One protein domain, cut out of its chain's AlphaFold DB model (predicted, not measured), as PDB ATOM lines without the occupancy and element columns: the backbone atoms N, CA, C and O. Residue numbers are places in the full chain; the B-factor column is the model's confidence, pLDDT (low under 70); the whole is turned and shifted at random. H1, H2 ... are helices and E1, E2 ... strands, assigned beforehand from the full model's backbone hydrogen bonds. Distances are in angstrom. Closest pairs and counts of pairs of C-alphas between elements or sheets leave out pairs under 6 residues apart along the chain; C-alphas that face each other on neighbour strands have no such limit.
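This is residues 15 to 81 of the 81 residues of the protein "Genomic island protein" of Sphingomonas sp. MM-1 (UniProt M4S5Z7). Two parallel strands, E1 and E2, side by side, have helix H1 over one face, and H2 continues past their last residues as an arm whose residues 74 to 79 stick out with 80 and 81. The 67 printed residues include two named helices and two named strands, in the order E1, H1, E2, H2, class mixed. The whole is loose, radius of gyration of the C-alphas 14.0 A, spanning 45 by 23 by 16 A.

Residues 15 to 27 hold no named element. E1, residues 28 to 32, begins at C-alpha (31.968, -8.043, 40.036). H1, residues 37 to 50, is 19.8 A long. E2 is residues 56 to 60; each strand is 12.9 A long. H2, residues 69 to 79, 15.7 A, ends at C-alpha (26.095, -5.301, 71.612).

E1 and E2 are parallel at 20 degrees; N 29 and O 56, 2.9 A, are within hydrogen-bond range. E1, H1, E2 form a strand-helix-strand unit, two parallel neighbour strands with a helix between, its crossover right-handed. The closest C-alphas of H1 and E2 are Glu 43 and Thr 59, 7.3 A. H1 and H2 are apart. In both helices every O i to N i+4 pair is within range.

The farthest C-alphas, Glu 53 and Val 81, are 46.1 A apart. The printed part has no cut and no long link. Residue 81 alone is under pLDDT 70.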
ATOM      1  N   GLU A  15      32.296  12.423  45.666       92.62
ATOM      2  CA  GLU A  15      32.365  12.955  44.294       92.62
ATOM      3  C   GLU A  15      33.448  12.270  43.448       92.62
ATOM      4  O   GLU A  15      33.369  12.231  42.222       92.62
ATOM      5  N   ARG A  16      34.466  11.699  44.106       93.88
ATOM      6  CA  ARG A  16      35.606  11.030  43.465       93.88
ATOM      7  C   ARG A  16      35.399   9.528  43.294       93.88
ATOM      8  O   ARG A  16      36.320   8.838  42.860       93.88
ATOM      9  N   PHE A  17      34.215   9.013  43.624       93.88
ATOM     10  CA  PHE A  17      33.945   7.575  43.642       93.88
ATOM     11  C   PHE A  17      34.086   6.919  42.257       93.88
ATOM     12  O   PHE A  17      34.391   5.731  42.182       93.88
ATOM     13  N   GLY A  18      33.951   7.697  41.174       94.25
ATOM     14  CA  GLY A  18      34.130   7.279  39.775       94.25
ATOM     15  C   GLY A  18      35.542   7.460  39.182       94.25
ATOM     16  O   GLY A  18      35.716   7.258  37.987       94.25
ATOM     17  N   LEU A  19      36.549   7.877  39.963       95.50
ATOM     18  CA  LEU A  19      37.885   8.211  39.429       95.50
ATOM     19  C   LEU A  19      38.913   7.068  39.491       95.50
ATOM     20  O   LEU A  19      40.029   7.224  38.998       95.50
ATOM     21  N   ALA A  20      38.586   5.939  40.119       92.88
ATOM     22  CA  ALA A  20      39.501   4.807  40.215       92.88
ATOM     23  C   ALA A  20      39.507   3.999  38.911       92.88
ATOM     24  O   ALA A  20      38.465   3.709  38.336       92.88
ATOM     25  N   THR A  21      40.675   3.558  38.450       94.31
ATOM     26  CA  THR A  21      40.730   2.624  37.318       94.31
ATOM     27  C   THR A  21      40.365   1.220  37.790       94.31
ATOM     28  O   THR A  21      41.090   0.619  38.583       94.31
ATOM     29  N   ILE A  22      39.255   0.681  37.281       94.75
ATOM     30  CA  ILE A  22      38.832  -0.699  37.541       94.75
ATOM     31  C   ILE A  22      39.220  -1.573  36.340       94.75
ATOM     32  O   ILE A  22      38.668  -1.361  35.255       94.75
ATOM     33  N   PRO A  23      40.120  -2.562  36.507       94.50
ATOM     34  CA  PRO A  23      40.546  -3.432  35.413       94.50
ATOM     35  C   PRO A  23      39.374  -4.136  34.718       94.50
ATOM     36  O   PRO A  23      38.414  -4.551  35.370       94.50
ATOM     37  N   GLU A  24      39.471  -4.330  33.404       92.94
ATOM     38  CA  GLU A  24      38.449  -5.029  32.603       92.94
ATOM     39  C   GLU A  24      38.201  -6.466  33.088       92.94
ATOM     40  O   GLU A  24      37.080  -6.954  33.027       92.94
ATOM     41  N   SER A  25      39.211  -7.117  33.677       95.19
ATOM     42  CA  SER A  25      39.088  -8.457  34.264       95.19
ATOM     43  C   SER A  25      38.175  -8.532  35.498       95.19
ATOM     44  O   SER A  25      37.840  -9.629  35.957       95.19
ATOM     45  N   VAL A  26      37.759  -7.393  36.062       95.00
ATOM     46  CA  VAL A  26      36.826  -7.337  37.193       95.00
ATOM     47  C   VAL A  26      35.388  -7.444  36.688       95.00
ATOM     48  O   VAL A  26      34.827  -6.485  36.157       95.00
ATOM     49  N   HIS A  27      34.774  -8.598  36.943       96.12
ATOM     50  CA  HIS A  27      33.390  -8.906  36.558       96.12
ATOM     51  C   HIS A  27      32.372  -8.611  37.669       96.12
ATOM     52  O   HIS A  27      31.176  -8.533  37.407       96.12
ATOM     53  N   GLN A  28      32.820  -8.442  38.916       95.44
ATOM     54  CA  GLN A  28      31.968  -8.043  40.036       95.44
ATOM     55  C   GLN A  28      32.634  -6.917  40.815       95.44
ATOM     56  O   GLN A  28      33.726  -7.087  41.356       95.44
ATOM     57  N   LEU A  29      31.960  -5.774  40.880       95.00
ATOM     58  CA  LEU A  29      32.399  -4.603  41.624       95.00
ATOM     59  C   LEU A  29      31.401  -4.327  42.750       95.00
ATOM     60  O   LEU A  29      30.242  -3.999  42.496       95.00
ATOM     61  N   TYR A  30      31.854  -4.468  43.993       96.19
ATOM     62  CA  TYR A  30      31.044  -4.183  45.175       96.19
ATOM     63  C   TYR A  30      31.266  -2.746  45.631       96.19
ATOM     64  O   TYR A  30      32.392  -2.363  45.948       96.19
ATOM     65  N   LEU A  31      30.190  -1.969  45.701       96.38
ATOM     66  CA  LEU A  31      30.199  -0.619  46.248       96.38
ATOM     67  C   LEU A  31      29.691  -0.679  47.686       96.38
ATOM     68  O   LEU A  31      28.546  -1.059  47.925       96.38
ATOM     69  N   PHE A  32      30.541  -0.311  48.637       96.31
ATOM     70  CA  PHE A  32      30.144  -0.099  50.024       96.31
ATOM     71  C   PHE A  32      29.984   1.402  50.228       96.31
ATOM     72  O   PHE A  32      30.982   2.113  50.299       96.31
ATOM     73  N   VAL A  33      28.737   1.864  50.256       97.00
ATOM     74  CA  VAL A  33      28.391   3.285  50.381       97.00
ATOM     75  C   VAL A  33      27.525   3.511  51.614       97.00
ATOM     76  O   VAL A  33      26.880   2.576  52.098       97.00
ATOM     77  N   ASP A  34      27.507   4.750  52.084       97.19
ATOM     78  CA  ASP A  34      26.671   5.190  53.198       97.19
ATOM     79  C   ASP A  34      25.188   5.160  52.791       97.19
ATOM     80  O   ASP A  34      24.842   5.212  51.600       97.19
ATOM     81  N   ASN A  35      24.285   5.040  53.764       98.12
ATOM     82  CA  ASN A  35      22.845   5.058  53.495       98.12
ATOM     83  C   ASN A  35      22.279   6.484  53.575       98.12
ATOM     84  O   ASN A  35      21.356   6.767  54.339       98.12
ATOM     85  N   ASP A  36      22.875   7.397  52.813       98.00
ATOM     86  CA  ASP A  36      22.522   8.811  52.785       98.00
ATOM     87  C   ASP A  36      22.677   9.418  51.375       98.00
ATOM     88  O   ASP A  36      22.998   8.735  50.395       98.00
ATOM     89  N   ALA A  37      22.451  10.730  51.256       97.81
ATOM     90  CA  ALA A  37      22.596  11.448  49.990       97.81
ATOM     91  C   ALA A  37      24.020  11.359  49.405       97.81
ATOM     92  O   ALA A  37      24.182  11.280  48.186       97.81
ATOM     93  N   GLY A  38      25.048  11.340  50.258       97.44
ATOM     94  CA  GLY A  38      26.436  11.204  49.836       97.44
ATOM     95  C   GLY A  38      26.723   9.829  49.235       97.44
ATOM     96  O   GLY A  38      27.376   9.739  48.194       97.44
ATOM     97  N   GLY A  39      26.190   8.769  49.837       97.81
ATOM     98  CA  GLY A  39      26.286   7.407  49.324       97.81
ATOM     99  C   GLY A  39      25.479   7.181  48.044       97.81
ATOM    100  O   GLY A  39      25.902   6.415  47.174       97.81
ATOM    101  N   HIS A  40      24.346   7.868  47.872       97.88
ATOM    102  CA  HIS A  40      23.618   7.880  46.597       97.88
ATOM    103  C   HIS A  40      24.434   8.532  45.476       97.88
ATOM    104  O   HIS A  40      24.578   7.929  44.412       97.88
ATOM    105  N   LEU A  41      25.036   9.697  45.736       98.00
ATOM    106  CA  LEU A  41      25.916  10.372  44.779       98.00
ATOM    107  C   LEU A  41      27.130   9.503  44.414       98.00
ATOM    108  O   LEU A  41      27.496   9.395  43.245       98.00
ATOM    109  N   ALA A  42      27.749   8.850  45.400       97.62
ATOM    110  CA  ALA A  42      28.864   7.939  45.162       97.62
ATOM    111  C   ALA A  42      28.463   6.764  44.250       97.62
ATOM    112  O   ALA A  42      29.185   6.447  43.303       97.62
ATOM    113  N   GLU A  43      27.307   6.134  44.499       97.81
ATOM    114  CA  GLU A  43      26.793   5.062  43.638       97.81
ATOM    115  C   GLU A  43      26.570   5.546  42.201       97.81
ATOM    116  O   GLU A  43      26.986   4.858  41.269       97.81
ATOM    117  N   GLU A  44      25.945   6.710  42.017       97.94
ATOM    118  CA  GLU A  44      25.720   7.308  40.697       97.94
ATOM    119  C   GLU A  44      27.045   7.470  39.942       97.94
ATOM    120  O   GLU A  44      27.211   6.905  38.860       97.94
ATOM    121  N   ARG A  45      28.043   8.115  40.566       97.81
ATOM    122  CA  ARG A  45      29.370   8.325  39.963       97.81
ATOM    123  C   ARG A  45      30.081   7.022  39.614       97.81
ATOM    124  O   ARG A  45      30.719   6.938  38.566       97.81
ATOM    125  N   ALA A  46      29.979   5.996  40.458       96.69
ATOM    126  CA  ALA A  46      30.553   4.688  40.143       96.69
ATOM    127  C   ALA A  46      29.820   3.985  38.999       96.69
ATOM    128  O   ALA A  46      30.466   3.354  38.166       96.69
ATOM    129  N   ARG A  47      28.488   4.058  38.940       96.94
ATOM    130  CA  ARG A  47      27.722   3.429  37.856       96.94
ATOM    131  C   ARG A  47      28.003   4.096  36.517       96.94
ATOM    132  O   ARG A  47      28.198   3.380  35.540       96.94
ATOM    133  N   GLU A  48      28.083   5.423  36.491       97.06
ATOM    134  CA  GLU A  48      28.472   6.188  35.303       97.06
ATOM    135  C   GLU A  48      29.878   5.808  34.819       97.06
ATOM    136  O   GLU A  48      30.074   5.551  33.635       97.06
ATOM    137  N   ALA A  49      30.854   5.733  35.730       96.88
ATOM    138  CA  ALA A  49      32.252   5.517  35.367       96.88
ATOM    139  C   ALA A  49      32.614   4.051  35.076       96.88
ATOM    140  O   ALA A  49      33.527   3.783  34.296       96.88
ATOM    141  N   TYR A  50      31.957   3.093  35.736       96.50
ATOM    142  CA  TYR A  50      32.404   1.696  35.756       96.50
ATOM    143  C   TYR A  50      31.482   0.725  35.027       96.50
ATOM    144  O   TYR A  50      31.773  -0.477  35.044       96.50
ATOM    145  N   ALA A  51      30.406   1.203  34.395       94.88
ATOM    146  CA  ALA A  51      29.584   0.385  33.514       94.88
ATOM    147  C   ALA A  51      30.445  -0.227  32.396       94.88
ATOM    148  O   ALA A  51      31.162   0.466  31.679       94.88
ATOM    149  N   CYS A  52      30.396  -1.548  32.277       94.31
ATOM    150  CA  CYS A  52      31.161  -2.318  31.307       94.31
ATOM    151  C   CYS A  52      30.379  -3.599  31.005       94.31
ATOM    152  O   CYS A  52      29.752  -4.166  31.906       94.31
ATOM    153  N   GLU A  53      30.386  -4.045  29.750       95.06
ATOM    154  CA  GLU A  53      29.750  -5.306  29.373       95.06
ATOM    155  C   GLU A  53      30.341  -6.463  30.196       95.06
ATOM    156  O   GLU A  53      31.548  -6.557  30.394       95.06
ATOM    157  N   GLY A  54      29.479  -7.322  30.747       95.25
ATOM    158  CA  GLY A  54      29.909  -8.441  31.593       95.25
ATOM    159  C   GLY A  54      30.316  -8.073  33.029       95.25
ATOM    160  O   GLY A  54      30.596  -8.981  33.814       95.25
ATOM    161  N   ARG A  55      30.297  -6.788  33.422       97.38
ATOM    162  CA  ARG A  55      30.530  -6.362  34.812       97.38
ATOM    163  C   ARG A  55      29.220  -6.134  35.567       97.38
ATOM    164  O   ARG A  55      28.401  -5.297  35.198       97.38
ATOM    165  N   LEU A  56      29.074  -6.811  36.702       97.62
ATOM    166  CA  LEU A  56      28.007  -6.581  37.672       97.62
ATOM    167  C   LEU A  56      28.466  -5.603  38.761       97.62
ATOM    168  O   LEU A  56      29.442  -5.858  39.467       97.62
ATOM    169  N   ILE A  57      27.722  -4.511  38.942       97.25
ATOM    170  CA  ILE A  57      27.925  -3.561  40.045       97.25
ATOM    171  C   ILE A  57      26.899  -3.842  41.148       97.25
ATOM    172  O   ILE A  57      25.694  -3.662  40.942       97.25
ATOM    173  N   VAL A  58      27.383  -4.256  42.321       96.75
ATOM    174  CA  VAL A  58      26.568  -4.585  43.499       96.75
ATOM    175  C   VAL A  58      26.752  -3.517  44.565       96.75
ATOM    176  O   VAL A  58      27.818  -3.413  45.166       96.75
ATOM    177  N   THR A  59      25.697  -2.768  44.860       97.12
ATOM    178  CA  THR A  59      25.733  -1.756  45.919       97.12
ATOM    179  C   THR A  59      25.236  -2.337  47.231       97.12
ATOM    180  O   THR A  59      24.199  -2.999  47.280       97.12
ATOM    181  N   ARG A  60      25.977  -2.080  48.307       96.69
ATOM    182  CA  ARG A  60      25.621  -2.431  49.678       96.69
ATOM    183  C   ARG A  60      25.567  -1.168  50.523       96.69
ATOM    184  O   ARG A  60      26.512  -0.379  50.520       96.69
ATOM    185  N   ARG A  61      24.484  -1.049  51.286       97.44
ATOM    186  CA  ARG A  61      24.229   0.031  52.239       97.44
ATOM    187  C   ARG A  61      23.960  -0.533  53.631       97.44
ATOM    188  O   ARG A  61      23.432  -1.648  53.718       97.44
ATOM    189  N   PRO A  62      24.288   0.217  54.692       97.81
ATOM    190  CA  PRO A  62      23.723  -0.003  56.016       97.81
ATOM    191  C   PRO A  62      22.194  -0.051  55.980       97.81
ATOM    192  O   PRO A  62      21.563   0.567  55.126       97.81
ATOM    193  N   GLU A  63      21.592  -0.785  56.914       96.44
ATOM    194  CA  GLU A  63      20.135  -0.941  56.980       96.44
ATOM    195  C   GLU A  63      19.426   0.365  57.362       96.44
ATOM    196  O   GLU A  63      18.392   0.697  56.786       96.44
ATOM    197  N   LEU A  64      19.993   1.134  58.296       97.69
ATOM    198  CA  LEU A  64      19.386   2.379  58.758       97.69
ATOM    199  C   LEU A  64      19.843   3.551  57.892       97.69
ATOM    200  O   LEU A  64      21.012   3.647  57.521       97.69
ATOM    201  N   THR A  65      18.913   4.449  57.578       97.69
ATOM    202  CA  THR A  65      19.213   5.704  56.884       97.69
ATOM    203  C   THR A  65      20.122   6.585  57.737       97.69
ATOM    204  O   THR A  65      19.880   6.754  58.930       97.69
ATOM    205  N   GLY A  66      21.131   7.181  57.106       97.31
ATOM    206  CA  GLY A  66      22.108   8.071  57.730       97.31
ATOM    207  C   GLY A  66      23.336   7.373  58.310       97.31
ATOM    208  O   GLY A  66      24.277   8.062  58.681       97.31
ATOM    209  N   ASP A  67      23.349   6.040  58.372       97.88
ATOM    210  CA  ASP A  67      24.511   5.291  58.848       97.88
ATOM    211  C   ASP A  67      25.590   5.137  57.774       97.88
ATOM    212  O   ASP A  67      25.294   4.947  56.583       97.88
ATOM    213  N   ASP A  68      26.832   5.043  58.251       96.12
ATOM    214  CA  ASP A  68      27.942   4.440  57.524       96.12
ATOM    215  C   ASP A  68      28.220   2.986  57.981       96.12
ATOM    216  O   ASP A  68      27.582   2.403  58.868       96.12
ATOM    217  N   TRP A  69      29.194   2.339  57.339       95.50
ATOM    218  CA  TRP A  69      29.594   0.972  57.687       95.50
ATOM    219  C   TRP A  69      30.341   0.860  59.024       95.50
ATOM    220  O   TRP A  69      30.365  -0.217  59.629       95.50
ATOM    221  N   ASN A  70      30.955   1.940  59.494       95.00
ATOM    222  CA  ASN A  70      31.612   1.987  60.790       95.00
ATOM    223  C   ASN A  70      30.584   2.068  61.932       95.00
ATOM    224  O   ASN A  70      30.753   1.373  62.931       95.00
ATOM    225  N   ASP A  71      29.480   2.794  61.770       96.88
ATOM    226  CA  ASP A  71      28.367   2.830  62.724       96.88
ATOM    227  C   ASP A  71      27.780   1.435  62.947       96.88
ATOM    228  O   ASP A  71      27.616   0.987  64.090       96.88
ATOM    229  N   VAL A  72      27.546   0.697  61.854       96.50
ATOM    230  CA  VAL A  72      27.096  -0.704  61.895       96.50
ATOM    231  C   VAL A  72      28.083  -1.572  62.676       96.50
ATOM    232  O   VAL A  72      27.682  -2.311  63.582       96.50
ATOM    233  N   LEU A  73      29.380  -1.464  62.363       94.81
ATOM    234  CA  LEU A  73      30.421  -2.218  63.057       94.81
ATOM    235  C   LEU A  73      30.430  -1.891  64.553       94.81
ATOM    236  O   LEU A  73      30.398  -2.802  65.380       94.81
ATOM    237  N   MET A  74      30.419  -0.611  64.916       95.62
ATOM    238  CA  MET A  74      30.518  -0.178  66.308       95.62
ATOM    239  C   MET A  74      29.287  -0.558  67.126       95.62
ATOM    240  O   MET A  74      29.433  -0.929  68.292       95.62
ATOM    241  N   ARG A  75      28.082  -0.550  66.542       95.06
ATOM    242  CA  ARG A  75      26.893  -1.103  67.209       95.06
ATOM    243  C   ARG A  75      27.023  -2.601  67.458       95.06
ATOM    244  O   ARG A  75      26.714  -3.043  68.560       95.06
ATOM    245  N   SER A  76      27.523  -3.366  66.483       90.69
ATOM    246  CA  SER A  76      27.722  -4.815  66.649       90.69
ATOM    247  C   SER A  76      28.730  -5.138  67.758       90.69
ATOM    248  O   SER A  76      28.488  -6.024  68.572       90.69
ATOM    249  N   VAL A  77      29.819  -4.365  67.844       92.94
ATOM    250  CA  VAL A  77      30.840  -4.511  68.890       92.94
ATOM    251  C   VAL A  77      30.263  -4.164  70.261       92.94
ATOM    252  O   VAL A  77      30.469  -4.915  71.205       92.94
ATOM    253  N   ARG A  78      29.510  -3.061  70.380       93.25
ATOM    254  CA  ARG A  78      28.878  -2.649  71.646       93.25
ATOM    255  C   ARG A  78      27.834  -3.647  72.144       93.25
ATOM    256  O   ARG A  78      27.714  -3.810  73.345       93.25
ATOM    257  N   ALA A  79      27.092  -4.294  71.246       89.94
ATOM    258  CA  ALA A  79      26.095  -5.301  71.612       89.94
ATOM    259  C   ALA A  79      26.710  -6.635  72.081       89.94
ATOM    260  O   ALA A  79      26.008  -7.458  72.660       89.94
ATOM    261  N   ALA A  80      27.995  -6.865  71.795       85.06
ATOM    262  CA  ALA A  80      28.724  -8.073  72.176       85.06
ATOM    263  C   ALA A  80      29.476  -7.945  73.517       85.06
ATOM    264  O   ALA A  80      30.119  -8.908  73.937       85.06
ATOM    265  N   VAL A  81      29.424  -6.768  74.150       66.56
ATOM    266  CA  VAL A  81      29.983  -6.466  75.480       66.56
ATOM    267  C   VAL A  81      28.850  -6.452  76.496       66.56
ATOM    268  O   VAL A  81      29.064  -7.005  77.596       66.56
TER     269      VAL A  81